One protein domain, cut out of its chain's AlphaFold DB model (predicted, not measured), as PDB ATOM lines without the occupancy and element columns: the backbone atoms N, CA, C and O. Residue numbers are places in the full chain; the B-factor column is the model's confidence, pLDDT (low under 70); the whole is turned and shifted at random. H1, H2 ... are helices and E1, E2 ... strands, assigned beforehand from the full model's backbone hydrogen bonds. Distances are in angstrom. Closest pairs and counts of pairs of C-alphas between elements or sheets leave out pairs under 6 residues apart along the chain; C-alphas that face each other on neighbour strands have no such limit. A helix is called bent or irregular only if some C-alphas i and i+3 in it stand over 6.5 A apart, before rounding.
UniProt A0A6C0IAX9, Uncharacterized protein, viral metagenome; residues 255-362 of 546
ATOM      1  N   PHE A 255     -38.869  49.993  29.729       54.16
ATOM      2  CA  PHE A 255     -39.439  49.403  28.516       54.16
ATOM      3  C   PHE A 255     -40.607  50.229  27.984       54.16
ATOM      4  O   PHE A 255     -41.540  50.542  28.727       54.16
ATOM      5  N   ASN A 256     -40.565  50.549  26.693       57.59
ATOM      6  CA  ASN A 256     -41.755  50.917  25.931       57.59
ATOM      7  C   ASN A 256     -42.528  49.643  25.504       57.59
ATOM      8  O   ASN A 256     -42.088  48.517  25.746       57.59
ATOM      9  N   ASP A 257     -43.692  49.805  24.870       61.91
ATOM     10  CA  ASP A 257     -44.527  48.672  24.443       61.91
ATOM     11  C   ASP A 257     -43.842  47.759  23.404       61.91
ATOM     12  O   ASP A 257     -44.143  46.566  23.334       61.91
ATOM     13  N   GLU A 258     -42.909  48.277  22.599       65.19
ATOM     14  CA  GLU A 258     -42.129  47.462  21.660       65.19
ATOM     15  C   GLU A 258     -41.066  46.635  22.377       65.19
ATOM     16  O   GLU A 258     -40.898  45.455  22.063       65.19
ATOM     17  N   ASP A 259     -40.389  47.217  23.366       67.75
ATOM     18  CA  ASP A 259     -39.418  46.492  24.177       67.75
ATOM     19  C   ASP A 259     -40.137  45.375  24.952       67.75
ATOM     20  O   ASP A 259     -39.684  44.235  24.985       67.75
ATOM     21  N   LEU A 260     -41.338  45.632  25.484       64.62
ATOM     22  CA  LEU A 260     -42.151  44.585  26.111       64.62
ATOM     23  C   LEU A 260     -42.433  43.415  25.162       64.62
ATOM     24  O   LEU A 260     -42.296  42.266  25.579       64.62
ATOM     25  N   LYS A 261     -42.776  43.673  23.893       69.94
ATOM     26  CA  LYS A 261     -42.970  42.608  22.892       69.94
ATOM     27  C   LYS A 261     -41.668  41.871  22.588       69.94
ATOM     28  O   LYS A 261     -41.679  40.651  22.476       69.94
ATOM     29  N   GLN A 262     -40.546  42.583  22.511       74.06
ATOM     30  CA  GLN A 262     -39.234  41.984  22.282       74.06
ATOM     31  C   GLN A 262     -38.802  41.070  23.444       74.06
ATOM     32  O   GLN A 262     -38.295  39.976  23.191       74.06
ATOM     33  N   TYR A 263     -39.019  41.487  24.699       70.50
ATOM     34  CA  TYR A 263     -38.495  40.806  25.892       70.50
ATOM     35  C   TYR A 263     -39.484  39.841  26.576       70.50
ATOM     36  O   TYR A 263     -39.047  38.872  27.193       70.50
ATOM     37  N   ARG A 264     -40.809  40.040  26.459       66.94
ATOM     38  CA  ARG A 264     -41.843  39.081  26.930       66.94
ATOM     39  C   ARG A 264     -42.382  38.164  25.832       66.94
ATOM     40  O   ARG A 264     -43.027  37.157  26.134       66.94
ATOM     41  N   GLY A 265     -42.123  38.517  24.580       70.69
ATOM     42  CA  GLY A 265     -42.606  37.807  23.409       70.69
ATOM     43  C   GLY A 265     -43.934  38.370  22.933       70.69
ATOM     44  O   GLY A 265     -44.762  38.834  23.722       70.69
ATOM     45  N   THR A 266     -44.149  38.310  21.624       72.69
ATOM     46  CA  THR A 266     -45.275  38.948  20.932       72.69
ATOM     47  C   THR A 266     -46.635  38.438  21.430       72.69
ATOM     48  O   THR A 266     -47.602  39.195  21.448       72.69
ATOM     49  N   ASN A 267     -46.699  37.186  21.898       69.88
ATOM     50  CA  ASN A 267     -47.899  36.553  22.462       69.88
ATOM     51  C   ASN A 267     -47.788  36.262  23.973       69.88
ATOM     52  O   ASN A 267     -48.545  35.447  24.496       69.88
ATOM     53  N   ASN A 268     -46.860  36.923  24.674       68.56
ATOM     54  CA  ASN A 268     -46.512  36.694  26.078       68.56
ATOM     55  C   ASN A 268     -46.238  35.219  26.416       68.56
ATOM     56  O   ASN A 268     -47.116  34.454  26.823       68.56
ATOM     57  N   ILE A 269     -44.963  34.855  26.364       73.00
ATOM     58  CA  ILE A 269     -44.502  33.494  26.627       73.00
ATOM     59  C   ILE A 269     -44.741  33.016  28.068       73.00
ATOM     60  O   ILE A 269     -44.642  31.834  28.369       73.00
ATOM     61  N   LEU A 270     -45.077  33.926  28.982       67.38
ATOM     62  CA  LEU A 270     -45.358  33.625  30.382       67.38
ATOM     63  C   LEU A 270     -46.846  33.352  30.671       67.38
ATOM     64  O   LEU A 270     -47.235  33.338  31.846       67.38
ATOM     65  N   SER A 271     -47.678  33.211  29.633       68.81
ATOM     66  CA  SER A 271     -49.098  32.858  29.756       68.81
ATOM     67  C   SER A 271     -49.280  31.489  30.424       68.81
ATOM     68  O   SER A 271     -48.546  30.547  30.128       68.81
ATOM     69  N   ALA A 272     -50.275  31.367  31.309       62.44
ATOM     70  CA  ALA A 272     -50.607  30.092  31.950       62.44
ATOM     71  C   ALA A 272     -51.113  29.040  30.942       62.44
ATOM     72  O   ALA A 272     -50.910  27.846  31.156       62.44
ATOM     73  N   ASP A 273     -51.695  29.498  29.830       70.69
ATOM     74  CA  ASP A 273     -52.269  28.669  28.764       70.69
ATOM     75  C   ASP A 273     -51.332  28.541  27.549       70.69
ATOM     76  O   ASP A 273     -51.775  28.319  26.420       70.69
ATOM     77  N   LEU A 274     -50.024  28.733  27.745       78.94
ATOM     78  CA  LEU A 274     -49.050  28.630  26.663       78.94
ATOM     79  C   LEU A 274     -49.018  27.207  26.081       78.94
ATOM     80  O   LEU A 274     -48.546  26.271  26.726       78.94
ATOM     81  N   ASP A 275     -49.404  27.062  24.811       84.81
ATOM     82  CA  ASP A 275     -49.038  25.896  24.007       84.81
ATOM     83  C   ASP A 275     -47.772  26.198  23.207       84.81
ATOM     84  O   ASP A 275     -47.810  26.902  22.196       84.81
ATOM     85  N   ILE A 276     -46.643  25.646  23.655       85.38
ATOM     86  CA  ILE A 276     -45.334  25.897  23.046       85.38
ATOM     87  C   ILE A 276     -45.262  25.455  21.575       85.38
ATOM     88  O   ILE A 276     -44.565  26.081  20.777       85.38
ATOM     89  N   THR A 277     -46.026  24.430  21.184       85.00
ATOM     90  CA  THR A 277     -46.059  23.942  19.799       85.00
ATOM     91  C   THR A 277     -46.768  24.940  18.895       85.00
ATOM     92  O   THR A 277     -46.279  25.268  17.814       85.00
ATOM     93  N   THR A 278     -47.908  25.468  19.344       87.25
ATOM     94  CA  THR A 278     -48.625  26.520  18.618       87.25
ATOM     95  C   THR A 278     -47.800  27.799  18.600       87.25
ATOM     96  O   THR A 278     -47.648  28.413  17.542       87.25
ATOM     97  N   TYR A 279     -47.221  28.177  19.741       87.38
ATOM     98  CA  TYR A 279     -46.390  29.367  19.891       87.38
ATOM     99  C   TYR A 279     -45.235  29.394  18.889       87.38
ATOM    100  O   TYR A 279     -45.047  30.406  18.221       87.38
ATOM    101  N   CYS A 280     -44.534  28.268  18.725       89.94
ATOM    102  CA  CYS A 280     -43.393  28.121  17.818       89.94
ATOM    103  C   CYS A 280     -43.745  27.543  16.440       89.94
ATOM    104  O   CYS A 280     -42.872  27.059  15.721       89.94
ATOM    105  N   SER A 281     -45.017  27.605  16.040       89.06
ATOM    106  CA  SER A 281     -45.431  27.221  14.689       89.06
ATOM    107  C   SER A 281     -44.909  28.207  13.637       89.06
ATOM    108  O   SER A 281     -44.783  29.404  13.895       89.06
ATOM    109  N   ALA A 282     -44.673  27.721  12.412       89.56
ATOM    110  CA  ALA A 282     -44.200  28.553  11.300       89.56
ATOM    111  C   ALA A 282     -45.087  29.791  11.066       89.56
ATOM    112  O   ALA A 282     -44.579  30.897  10.893       89.56
ATOM    113  N   LYS A 283     -46.414  29.623  11.167       89.94
ATOM    114  CA  LYS A 283     -47.397  30.710  11.048       89.94
ATOM    115  C   LYS A 283     -47.186  31.802  12.100       89.94
ATOM    116  O   LYS A 283     -47.213  32.983  11.773       89.94
ATOM    117  N   ASN A 284     -46.985  31.420  13.361       88.06
ATOM    118  CA  ASN A 284     -46.779  32.388  14.436       88.06
ATOM    119  C   ASN A 284     -45.409  33.065  14.337       88.06
ATOM    120  O   ASN A 284     -45.327  34.273  14.523       88.06
ATOM    121  N   ILE A 285     -44.366  32.336  13.935       88.88
ATOM    122  CA  ILE A 285     -43.041  32.914  13.668       88.88
ATOM    123  C   ILE A 285     -43.114  34.015  12.598       88.88
ATOM    124  O   ILE A 285     -42.490  35.063  12.756       88.88
ATOM    125  N   GLU A 286     -43.889  33.827  11.527       89.06
ATOM    126  CA  GLU A 286     -44.105  34.878  10.522       89.06
ATOM    127  C   GLU A 286     -44.839  36.097  11.092       89.06
ATOM    128  O   GLU A 286     -44.467  37.235  10.792       89.06
ATOM    129  N   ILE A 287     -45.841  35.878  11.950       87.62
ATOM    130  CA  ILE A 287     -46.546  36.961  12.652       87.62
ATOM    131  C   ILE A 287     -45.566  37.751  13.528       87.62
ATOM    132  O   ILE A 287     -45.580  38.981  13.489       87.62
ATOM    133  N   TYR A 288     -44.685  37.072  14.264       87.81
ATOM    134  CA  TYR A 288     -43.690  37.710  15.132       87.81
ATOM    135  C   TYR A 288     -42.673  38.517  14.327       87.81
ATOM    136  O   TYR A 288     -42.428  39.680  14.641       87.81
ATOM    137  N   LYS A 289     -42.148  37.948  13.234       89.19
ATOM    138  CA  LYS A 289     -41.256  38.656  12.301       89.19
ATOM    139  C   LYS A 289     -41.905  39.917  11.742       89.19
ATOM    140  O   LYS A 289     -41.270  40.962  11.695       89.19
ATOM    141  N   LYS A 290     -43.180  39.843  11.352       85.88
ATOM    142  CA  LYS A 290     -43.922  41.001  10.840       85.88
ATOM    143  C   LYS A 290     -44.202  42.044  11.927       85.88
ATOM    144  O   LYS A 290     -44.192  43.233  11.634       85.88
ATOM    145  N   GLY A 291     -44.468  41.604  13.158       82.31
ATOM    146  CA  GLY A 291     -44.787  42.477  14.288       82.31
ATOM    147  C   GLY A 291     -43.578  43.193  14.896       82.31
ATOM    148  O   GLY A 291     -43.728  44.318  15.361       82.31
ATOM    149  N   LEU A 292     -42.403  42.557  14.890       82.44
ATOM    150  CA  LEU A 292     -41.165  43.091  15.477       82.44
ATOM    151  C   LEU A 292     -40.162  43.611  14.437       82.44
ATOM    152  O   LEU A 292     -39.215  44.304  14.807       82.44
ATOM    153  N   GLY A 293     -40.337  43.276  13.154       86.06
ATOM    154  CA  GLY A 293     -39.399  43.635  12.091       86.06
ATOM    155  C   GLY A 293     -37.976  43.180  12.423       86.06
ATOM    156  O   GLY A 293     -37.757  42.052  12.871       86.06
ATOM    157  N   ASP A 294     -37.016  44.093  12.283       83.81
ATOM    158  CA  ASP A 294     -35.591  43.842  12.535       83.81
ATOM    159  C   ASP A 294     -35.284  43.469  13.999       83.81
ATOM    160  O   ASP A 294     -34.270  42.832  14.291       83.81
ATOM    161  N   LYS A 295     -36.174  43.806  14.945       81.62
ATOM    162  CA  LYS A 295     -36.013  43.448  16.365       81.62
ATOM    163  C   LYS A 295     -36.309  41.972  16.644       81.62
ATOM    164  O   LYS A 295     -35.914  41.473  17.699       81.62
ATOM    165  N   TYR A 296     -36.952  41.248  15.720       84.50
ATOM    166  CA  TYR A 296     -37.251  39.820  15.895       84.50
ATOM    167  C   TYR A 296     -35.986  39.002  16.175       84.50
ATOM    168  O   TYR A 296     -35.996  38.093  17.008       84.50
ATOM    169  N   ASP A 297     -34.868  39.360  15.542       84.19
ATOM    170  CA  ASP A 297     -33.610  38.635  15.698       84.19
ATOM    171  C   ASP A 297     -33.004  38.725  17.103       84.19
ATOM    172  O   ASP A 297     -32.190  37.877  17.474       84.19
ATOM    173  N   LYS A 298     -33.452  39.705  17.894       82.56
ATOM    174  CA  LYS A 298     -33.098  39.913  19.301       82.56
ATOM    175  C   LYS A 298     -34.318  39.773  20.217       82.56
ATOM    176  O   LYS A 298     -34.363  40.415  21.263       82.56
ATOM    177  N   SER A 299     -35.313  38.977  19.822       85.50
ATOM    178  CA  SER A 299     -36.538  38.745  20.596       85.50
ATOM    179  C   SER A 299     -36.516  37.418  21.350       85.50
ATOM    180  O   SER A 299     -35.899  36.442  20.906       85.50
ATOM    181  N   ILE A 300     -37.246  37.359  22.466       85.19
ATOM    182  CA  ILE A 300     -37.449  36.110  23.207       85.19
ATOM    183  C   ILE A 300     -38.229  35.083  22.372       85.19
ATOM    184  O   ILE A 300     -37.990  33.885  22.511       85.19
ATOM    185  N   ASP A 301     -39.098  35.538  21.459       87.00
ATOM    186  CA  ASP A 301     -39.847  34.676  20.537       87.00
ATOM    187  C   ASP A 301     -38.898  33.799  19.721       87.00
ATOM    188  O   ASP A 301     -39.002  32.571  19.727       87.00
ATOM    189  N   LYS A 302     -37.921  34.437  19.065       89.44
ATOM    190  CA  LYS A 302     -36.883  33.732  18.315       89.44
ATOM    191  C   LYS A 302     -36.049  32.854  19.237       89.44
ATOM    192  O   LYS A 302     -35.827  31.689  18.926       89.44
ATOM    193  N   PHE A 303     -35.617  33.406  20.369       88.44
ATOM    194  CA  PHE A 303     -34.722  32.719  21.292       88.44
ATOM    195  C   PHE A 303     -35.305  31.398  21.807       88.44
ATOM    196  O   PHE A 303     -34.622  30.375  21.785       88.44
ATOM    197  N   VAL A 304     -36.577  31.392  22.222       89.06
ATOM    198  CA  VAL A 304     -37.231  30.158  22.672       89.06
ATOM    199  C   VAL A 304     -37.525  29.237  21.505       89.06
ATOM    200  O   VAL A 304     -37.218  28.050  21.594       89.06
ATOM    201  N   CYS A 305     -38.084  29.741  20.404       90.25
ATOM    202  CA  CYS A 305     -38.469  28.867  19.300       90.25
ATOM    203  C   CYS A 305     -37.274  28.230  18.589       90.25
ATOM    204  O   CYS A 305     -37.403  27.124  18.075       90.25
ATOM    205  N   GLU A 306     -36.089  28.836  18.649       90.12
ATOM    206  CA  GLU A 306     -34.854  28.176  18.230       90.12
ATOM    207  C   GLU A 306     -34.517  26.962  19.094       90.12
ATOM    208  O   GLU A 306     -33.866  26.049  18.606       90.12
ATOM    209  N   LYS A 307     -34.944  26.892  20.352       87.81
ATOM    210  CA  LYS A 307     -34.675  25.751  21.239       87.81
ATOM    211  C   LYS A 307     -35.742  24.662  21.122       87.81
ATOM    212  O   LYS A 307     -35.546  23.575  21.657       87.81
ATOM    213  N   ILE A 308     -36.834  24.917  20.402       88.25
ATOM    214  CA  ILE A 308     -37.916  23.956  20.173       88.25
ATOM    215  C   ILE A 308     -37.687  23.202  18.861       88.25
ATOM    216  O   ILE A 308     -37.438  23.802  17.819       88.25
ATOM    217  N   GLY A 309     -37.770  21.873  18.908       83.00
ATOM    218  CA  GLY A 309     -37.610  20.998  17.749       83.00
ATOM    219  C   GLY A 309     -36.862  19.710  18.076       83.00
ATOM    220  O   GLY A 309     -36.543  19.425  19.229       83.00
ATOM    221  N   GLU A 310     -36.566  18.928  17.044       72.94
ATOM    222  CA  GLU A 310     -35.794  17.695  17.180       72.94
ATOM    223  C   GLU A 310     -34.297  17.964  16.989       72.94
ATOM    224  O   GLU A 310     -33.889  18.716  16.101       72.94
ATOM    225  N   GLY A 311     -33.461  17.344  17.825       73.38
ATOM    226  CA  GLY A 311     -32.007  17.370  17.675       73.38
ATOM    227  C   GLY A 311     -31.239  17.785  18.929       73.38
ATOM    228  O   GLY A 311     -31.789  17.970  20.015       73.38
ATOM    229  N   LYS A 312     -29.918  17.905  18.765       75.25
ATOM    230  CA  LYS A 312     -28.973  18.229  19.840       75.25
ATOM    231  C   LYS A 312     -29.305  19.584  20.475       75.25
ATOM    232  O   LYS A 312     -29.351  20.593  19.771       75.25
ATOM    233  N   GLY A 313     -29.480  19.613  21.798       76.75
ATOM    234  CA  GLY A 313     -29.773  20.845  22.539       76.75
ATOM    235  C   GLY A 313     -31.167  21.421  22.281       76.75
ATOM    236  O   GLY A 313     -31.391  22.596  22.569       76.75
ATOM    237  N   LYS A 314     -32.079  20.633  21.693       87.25
ATOM    238  CA  LYS A 314     -33.463  21.030  21.420       87.25
ATOM    239  C   LYS A 314     -34.436  20.317  22.352       87.25
ATOM    240  O   LYS A 314     -34.127  19.266  22.926       87.25
ATOM    241  N   CYS A 315     -35.621  20.895  22.468       87.25
ATOM    242  CA  CYS A 315     -36.696  20.401  23.302       87.25
ATOM    243  C   CYS A 315     -37.977  20.179  22.490       87.25
ATOM    244  O   CYS A 315     -38.314  20.964  21.604       87.25
ATOM    245  N   ILE A 316     -38.720  19.132  22.832       87.62
ATOM    246  CA  ILE A 316     -40.023  18.809  22.242       87.62
ATOM    247  C   ILE A 316     -41.086  18.732  23.333       87.62
ATOM    248  O   ILE A 316     -40.800  18.326  24.459       87.62
ATOM    249  N   LYS A 317     -42.322  19.115  23.011       86.31
ATOM    250  CA  LYS A 317     -43.463  18.953  23.920       86.31
ATOM    251  C   LYS A 317     -43.651  17.471  24.252       86.31
ATOM    252  O   LYS A 317     -43.587  16.636  23.350       86.31
ATOM    253  N   ASP A 318     -43.886  17.152  25.523       83.81
ATOM    254  CA  ASP A 318     -44.206  15.782  25.925       83.81
ATOM    255  C   ASP A 318     -45.584  15.392  25.347       83.81
ATOM    256  O   ASP A 318     -46.579  16.065  25.642       83.81
ATOM    257  N   PRO A 319     -45.679  14.323  24.530       80.06
ATOM    258  CA  PRO A 319     -46.949  13.865  23.962       80.06
ATOM    259  C   PRO A 319     -47.983  13.471  25.024       80.06
ATOM    260  O   PRO A 319     -49.183  13.487  24.759       80.06
ATOM    261  N   SER A 320     -47.516  13.107  26.219       79.69
ATOM    262  CA  SER A 320     -48.320  12.534  27.300       79.69
ATOM    263  C   SER A 320     -48.764  13.581  28.322       79.69
ATOM    264  O   SER A 320     -49.676  13.329  29.108       79.69
ATOM    265  N   ASN A 321     -48.115  14.749  28.352       81.56
ATOM    266  CA  ASN A 321     -48.411  15.806  29.310       81.56
ATOM    267  C   ASN A 321     -48.084  17.187  28.730       81.56
ATOM    268  O   ASN A 321     -46.926  17.577  28.625       81.56
ATOM    269  N   SER A 322     -49.120  17.976  28.440       74.50
ATOM    270  CA  SER A 322     -48.980  19.315  27.856       74.50
ATOM    271  C   SER A 322     -48.206  20.313  28.724       74.50
ATOM    272  O   SER A 322     -47.762  21.333  28.200       74.50
ATOM    273  N   LYS A 323     -48.019  20.029  30.019       80.94
ATOM    274  CA  LYS A 323     -47.229  20.851  30.947       80.94
ATOM    275  C   LYS A 323     -45.762  20.439  31.026       80.94
ATOM    276  O   LYS A 323     -45.016  21.076  31.763       80.94
ATOM    277  N   LYS A 324     -45.344  19.400  30.299       85.69
ATOM    278  CA  LYS A 324     -43.962  18.922  30.283       85.69
ATOM    279  C   LYS A 324     -43.312  19.094  28.922       85.69
ATOM    280  O   LYS A 324     -43.954  19.053  27.871       85.69
ATOM    281  N   ILE A 325     -42.002  19.273  28.963       88.00
ATOM    282  CA  ILE A 325     -41.144  19.366  27.792       88.00
ATOM    283  C   ILE A 325     -39.955  18.420  27.963       88.00
ATOM    284  O   ILE A 325     -39.396  18.293  29.051       88.00
ATOM    285  N   ILE A 326     -39.585  17.726  26.894       88.31
ATOM    286  CA  ILE A 326     -38.467  16.788  26.863       88.31
ATOM    287  C   ILE A 326     -37.310  17.478  26.155       88.31
ATOM    288  O   ILE A 326     -37.365  17.704  24.947       88.31
ATOM    289  N   CYS A 327     -36.266  17.806  26.904       87.06
ATOM    290  CA  CYS A 327     -35.065  18.449  26.390       87.06
ATOM    291  C   CYS A 327     -33.940  17.436  26.201       87.06
ATOM    292  O   CYS A 327     -33.705  16.589  27.064       87.06
ATOM    293  N   THR A 328     -33.237  17.545  25.078       85.31
ATOM    294  CA  THR A 328     -32.059  16.732  24.769       85.31
ATOM    295  C   THR A 328     -30.809  17.488  25.206       85.31
ATOM    296  O   THR A 328     -30.535  18.567  24.677       85.31
ATOM    297  N   ASP A 329     -30.053  16.940  26.155       78.44
ATOM    298  CA  ASP A 329     -28.813  17.550  26.630       78.44
ATOM    299  C   ASP A 329     -27.782  17.594  25.489       78.44
ATOM    300  O   ASP A 329     -27.587  16.627  24.755       78.44
ATOM    301  N   ALA A 330     -27.144  18.746  25.294       76.50
ATOM    302  CA  ALA A 330     -26.151  18.920  24.241       76.50
ATOM    303  C   ALA A 330     -24.780  18.317  24.601       76.50
ATOM    304  O   ALA A 330     -23.957  18.095  23.708       76.50
ATOM    305  N   ASN A 331     -24.524  18.074  25.883       78.19
ATOM    306  CA  ASN A 331     -23.210  17.750  26.429       78.19
ATOM    307  C   ASN A 331     -23.170  16.376  27.105       78.19
ATOM    308  O   ASN A 331     -22.083  15.850  27.329       78.19
ATOM    309  N   GLU A 332     -24.327  15.780  27.391       79.88
ATOM    310  CA  GLU A 332     -24.428  14.489  28.067       79.88
ATOM    311  C   GLU A 332     -24.918  13.390  27.117       79.88
ATOM    312  O   GLU A 332     -25.915  13.554  26.406       79.88
ATOM    313  N   LYS A 333     -24.210  12.257  27.110       81.69
ATOM    314  CA  LYS A 333     -24.580  11.053  26.365       81.69
ATOM    315  C   LYS A 333     -24.774   9.880  27.316       81.69
ATOM    316  O   LYS A 333     -24.037   9.760  28.290       81.69
ATOM    317  N   ASP A 334     -25.751   9.035  27.017       82.06
ATOM    318  CA  ASP A 334     -25.955   7.767  27.701       82.06
ATOM    319  C   ASP A 334     -24.886   6.733  27.305       82.06
ATOM    320  O   ASP A 334     -24.045   6.959  26.429       82.06
ATOM    321  N   GLU A 335     -24.936   5.572  27.955       81.06
ATOM    322  CA  GLU A 335     -24.025   4.442  27.731       81.06
ATOM    323  C   GLU A 335     -24.046   3.932  26.276       81.06
ATOM    324  O   GLU A 335     -23.084   3.321  25.813       81.06
ATOM    325  N   ASN A 336     -25.111   4.245  25.531       79.88
ATOM    326  CA  ASN A 336     -25.302   3.880  24.130       79.88
ATOM    327  C   ASN A 336     -24.881   5.001  23.160       79.88
ATOM    328  O   ASN A 336     -25.078   4.884  21.949       79.88
ATOM    329  N   GLY A 337     -24.307   6.099  23.664       77.19
ATOM    330  CA  GLY A 337     -23.848   7.237  22.869       77.19
ATOM    331  C   GLY A 337     -24.959   8.174  22.380       77.19
ATOM    332  O   GLY A 337     -24.661   9.106  21.620       77.19
ATOM    333  N   ASN A 338     -26.207   7.968  22.813       81.19
ATOM    334  CA  ASN A 338     -27.332   8.857  22.528       81.19
ATOM    335  C   ASN A 338     -27.344  10.019  23.513       81.19
ATOM    336  O   ASN A 338     -26.968   9.871  24.668       81.19
ATOM    337  N   TYR A 339     -27.810  11.186  23.080       80.50
ATOM    338  CA  TYR A 339     -27.942  12.318  23.992       80.50
ATOM    339  C   TYR A 339     -29.019  12.064  25.050       80.50
ATOM    340  O   TYR A 339     -30.123  11.612  24.727       80.50
ATOM    341  N   VAL A 340     -28.703  12.397  26.302       83.44
ATOM    342  CA  VAL A 340     -29.621  12.217  27.430       83.44
ATOM    343  C   VAL A 340     -30.843  13.115  27.251       83.44
ATOM    344  O   VAL A 340     -30.728  14.303  26.948       83.44
ATOM    345  N   LYS A 341     -32.034  12.544  27.450       84.56
ATOM    346  CA  LYS A 341     -33.304  13.274  27.419       84.56
ATOM    347  C   LYS A 341     -33.819  13.477  28.835       84.56
ATOM    348  O   LYS A 341     -33.914  12.522  29.602       84.56
ATOM    349  N   ARG A 342     -34.191  14.710  29.174       85.44
ATOM    350  CA  ARG A 342     -34.737  15.073  30.487       85.44
ATOM    351  C   ARG A 342     -36.113  15.700  30.325       85.44
ATOM    352  O   ARG A 342     -36.290  16.603  29.509       85.44
ATOM    353  N   ALA A 343     -37.072  15.223  31.111       84.88
ATOM    354  CA  ALA A 343     -38.382  15.846  31.214       84.88
ATOM    355  C   ALA A 343     -38.323  16.995  32.230       84.88
ATOM    356  O   ALA A 343     -37.903  16.797  33.369       84.88
ATOM    357  N   LEU A 344     -38.755  18.179  31.809       82.31
ATOM    358  CA  LEU A 344     -38.847  19.394  32.613       82.31
ATOM    359  C   LEU A 344     -40.291  19.894  32.601       82.31
ATOM    360  O   LEU A 344     -41.019  19.673  31.629       82.31
ATOM    361  N   ASP A 345     -40.696  20.604  33.651       82.06
ATOM    362  CA  ASP A 345     -41.937  21.369  33.604       82.06
ATOM    363  C   ASP A 345     -41.769  22.545  32.629       82.06
ATOM    364  O   ASP A 345     -40.734  23.217  32.595       82.06
ATOM    365  N   LEU A 346     -42.793  22.800  31.811       79.25
ATOM    366  CA  LEU A 346     -42.756  23.829  30.770       79.25
ATOM    367  C   LEU A 346     -42.470  25.216  31.362       79.25
ATOM    368  O   LEU A 346     -41.713  25.986  30.777       79.25
ATOM    369  N   SER A 347     -43.020  25.519  32.542       71.25
ATOM    370  CA  SER A 347     -42.750  26.775  33.250       71.25
ATOM    371  C   SER A 347     -41.273  26.953  33.580       71.25
ATOM    372  O   SER A 347     -40.743  28.052  33.442       71.25
ATOM    373  N   ASP A 348     -40.602  25.877  33.984       73.19
ATOM    374  CA  ASP A 348     -39.204  25.919  34.402       73.19
ATOM    375  C   ASP A 348     -38.289  26.084  33.189       73.19
ATOM    376  O   ASP A 348     -37.356  26.887  33.221       73.19
ATOM    377  N   PHE A 349     -38.614  25.409  32.082       81.81
ATOM    378  CA  PHE A 349     -37.945  25.621  30.801       81.81
ATOM    379  C   PHE A 349     -38.069  27.076  30.325       81.81
ATOM    380  O   PHE A 349     -37.054  27.701  30.017       81.81
ATOM    381  N   ILE A 350     -39.284  27.637  30.300       78.62
ATOM    382  CA  ILE A 350     -39.508  29.025  29.869       78.62
ATOM    383  C   ILE A 350     -38.759  30.012  30.769       78.62
ATOM    384  O   ILE A 350     -38.098  30.917  30.260       78.62
ATOM    385  N   ASN A 351     -38.796  29.817  32.088       71.88
ATOM    386  CA  ASN A 351     -38.058  30.653  33.035       71.88
ATOM    387  C   ASN A 351     -36.541  30.599  32.790       71.88
ATOM    388  O   ASN A 351     -35.883  31.641  32.806       71.88
ATOM    389  N   ALA A 352     -35.989  29.416  32.507       75.06
ATOM    390  CA  ALA A 352     -34.575  29.263  32.175       75.06
ATOM    391  C   ALA A 352     -34.209  29.990  30.869       75.06
ATOM    392  O   ALA A 352     -33.218  30.722  30.836       75.06
ATOM    393  N   GLN A 353     -35.025  29.855  29.817       80.94
ATOM    394  CA  GLN A 353     -34.776  30.538  28.541       80.94
ATOM    395  C   GLN A 353     -34.892  32.058  28.660       80.94
ATOM    396  O   GLN A 353     -34.073  32.779  28.097       80.94
ATOM    397  N   LEU A 354     -35.868  32.550  29.426       74.06
ATOM    398  CA  LEU A 354     -35.981  33.969  29.744       74.06
ATOM    399  C   LEU A 354     -34.742  34.469  30.481       74.06
ATOM    400  O   LEU A 354     -34.227  35.521  30.123       74.06
ATOM    401  N   SER A 355     -34.239  33.729  31.472       70.00
ATOM    402  CA  SER A 355     -33.017  34.113  32.187       70.00
ATOM    403  C   SER A 355     -31.809  34.195  31.244       70.00
ATOM    404  O   SER A 355     -31.080  35.183  31.285       70.00
ATOM    405  N   GLU A 356     -31.618  33.198  30.374       75.25
ATOM    406  CA  GLU A 356     -30.510  33.155  29.403       75.25
ATOM    407  C   GLU A 356     -30.603  34.302  28.382       75.25
ATOM    408  O   GLU A 356     -29.626  35.018  28.149       75.25
ATOM    409  N   PHE A 357     -31.790  34.524  27.811       76.94
ATOM    410  CA  PHE A 357     -32.060  35.611  26.872       76.94
ATOM    411  C   PHE A 357     -31.785  36.981  27.499       76.94
ATOM    412  O   PHE A 357     -31.064  37.805  26.940       76.94
ATOM    413  N   ASN A 358     -32.317  37.207  28.693       70.62
ATOM    414  CA  ASN A 358     -32.216  38.478  29.393       70.62
ATOM    415  C   ASN A 358     -30.769  38.828  29.757       70.62
ATOM    416  O   ASN A 358     -30.333  39.946  29.497       70.62
ATOM    417  N   THR A 359     -29.988  37.861  30.245       67.31
ATOM    418  CA  THR A 359     -28.548  38.044  30.493       67.31
ATOM    419  C   THR A 359     -27.775  38.399  29.217       67.31
ATOM    420  O   THR A 359     -26.762  39.091  29.285       67.31
ATOM    421  N   LYS A 360     -28.239  37.940  28.049       73.31
ATOM    422  CA  LYS A 360     -27.568  38.165  26.765       73.31
ATOM    423  C   LYS A 360     -27.951  39.483  26.084       73.31
ATOM    424  O   LYS A 360     -27.119  40.043  25.377       73.31
ATOM    425  N   TYR A 361     -29.195  39.940  26.236       70.75
ATOM    426  CA  TYR A 361     -29.759  41.009  25.399       70.75
ATOM    427  C   TYR A 361     -30.310  42.223  26.158       70.75
ATOM    428  O   TYR A 361     -30.745  43.171  25.503       70.75
ATOM    429  N   ILE A 362     -30.343  42.228  27.495       64.00
ATOM    430  CA  ILE A 362     -30.741  43.426  28.248       64.00
ATOM    431  C   ILE A 362     -29.524  44.310  28.495       64.00
ATOM    432  O   ILE A 362     -28.537  43.888  29.096       64.00
TER     433      ILE A 362
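Overview. This is residues 255 to 362 of the 546 residues of an uncharacterized protein of viral metagenome (UniProt A0A6C0IAX9). An elongated domain has a cluster of crossed helices at one end and a small three-stranded antiparallel sheet at the other; H4 is in the middle of the cluster, with H1, H3 and H5 packed round it. H5 starts where the last strand ends and runs back from the sheet across H4, while the hairpin of E2 and E3, with its turn at residues 334 to 338, makes the far end of the length. The printed part has 108 residues with five named helices and three named strands, in the order H1 H2 H3 H4 E1 E2 E3 H5; the sheet's order is E1 E2 E3, antiparallel throughout. The class is mixed, helices and strands. The whole is compact, with a radius of gyration of the C-alphas of 14.4 A, and spans 49 by 27 by 22 A.

Along the chain. H1 takes residues 257 to 264, beginning with C-alpha 257 at (-44.527, 48.672, 24.443), and is 10.3 A long. After a long link of 11 residues comes H2, residues 276 to 279, 4.8 A. H3, residues 282 to 298, is 17.8 A long and irregular: C-alphas 291 and 294 are 9.5 A apart, and it has a kink of 114 degrees near residue 292. H4, residues 300 to 307, measures 10.9 A. E1, residues 315 to 317, measures 6.9 A and begins with C-alpha 315 at (-36.696, 20.401, 23.302). E2, residues 324 to 333, is 21.3 A long and bends by 86 degrees at residue 330. E3, residues 339 to 345, measures 19.2 A. H5, residues 346 to 361, is 22.2 A long and ends with C-alpha 361 at (-29.759, 41.009, 25.399).

Arrangement. H4 is the hub, touching three helices. H1 touches it at a shallow tilt of 25 degrees, the same way, closest at the C-alphas of Tyr 263 and Ile 300, 5.5 A. H3 touches H4 at a steep tilt of 61 degrees, opposite ways, closest at the C-alphas of Tyr 296 and Lys 302, 6.6 A. H5 touches H4 with residues 350 to 357 alone, at a steep tilt of 64 degrees, opposite ways; their closest C-alphas, of Val 304 and Gln 353, are 6.4 A apart. H3 touches H1 with residues 292 to 298 alone, at a steep tilt of 69.6 degrees, only just short of about perpendicular; the closest C-alphas, of Gln 262 and Lys 295, are 6.9 A apart. E1, E2 and E3 form a meander, each strand the antiparallel neighbour of the one before. In the hairpin of E1 and E2, N 316 and O 326 are within hydrogen-bond range at 2.9 A. In the hairpin of E2 and E3, N 329 and O 340 are within range at 2.8 A, and so are N 340 and O 332 at 3.0 A. H5 only grazes the sheet with residues 346 to 349, and H4 with residues 304 to 307. H2 is only just on the sheet, with 5 pairs of C-alphas within 10 A, and only grazes it with residues 276 to 277. H1 and H3 are not on the sheet. Every O i to N i+4 pair is within hydrogen-bond range in H1 and H5, against 8 of 13 in H3 and 3 of 4 in H4; H2 is too short for such a pair.

Size, cuts and confidence. The two C-alphas farthest apart, those of Asn 256 and Asn 336, are 49.9 A apart. The first and last printed C-alphas, of Phe 255 and Ile 362, are 10.6 A apart. The printed part has no cut, and H1 to H2 is the one long link. The mean pLDDT of the printed part is 79.5; 15 residues are under 70, among them residues 255 to 261 and 270 to 272.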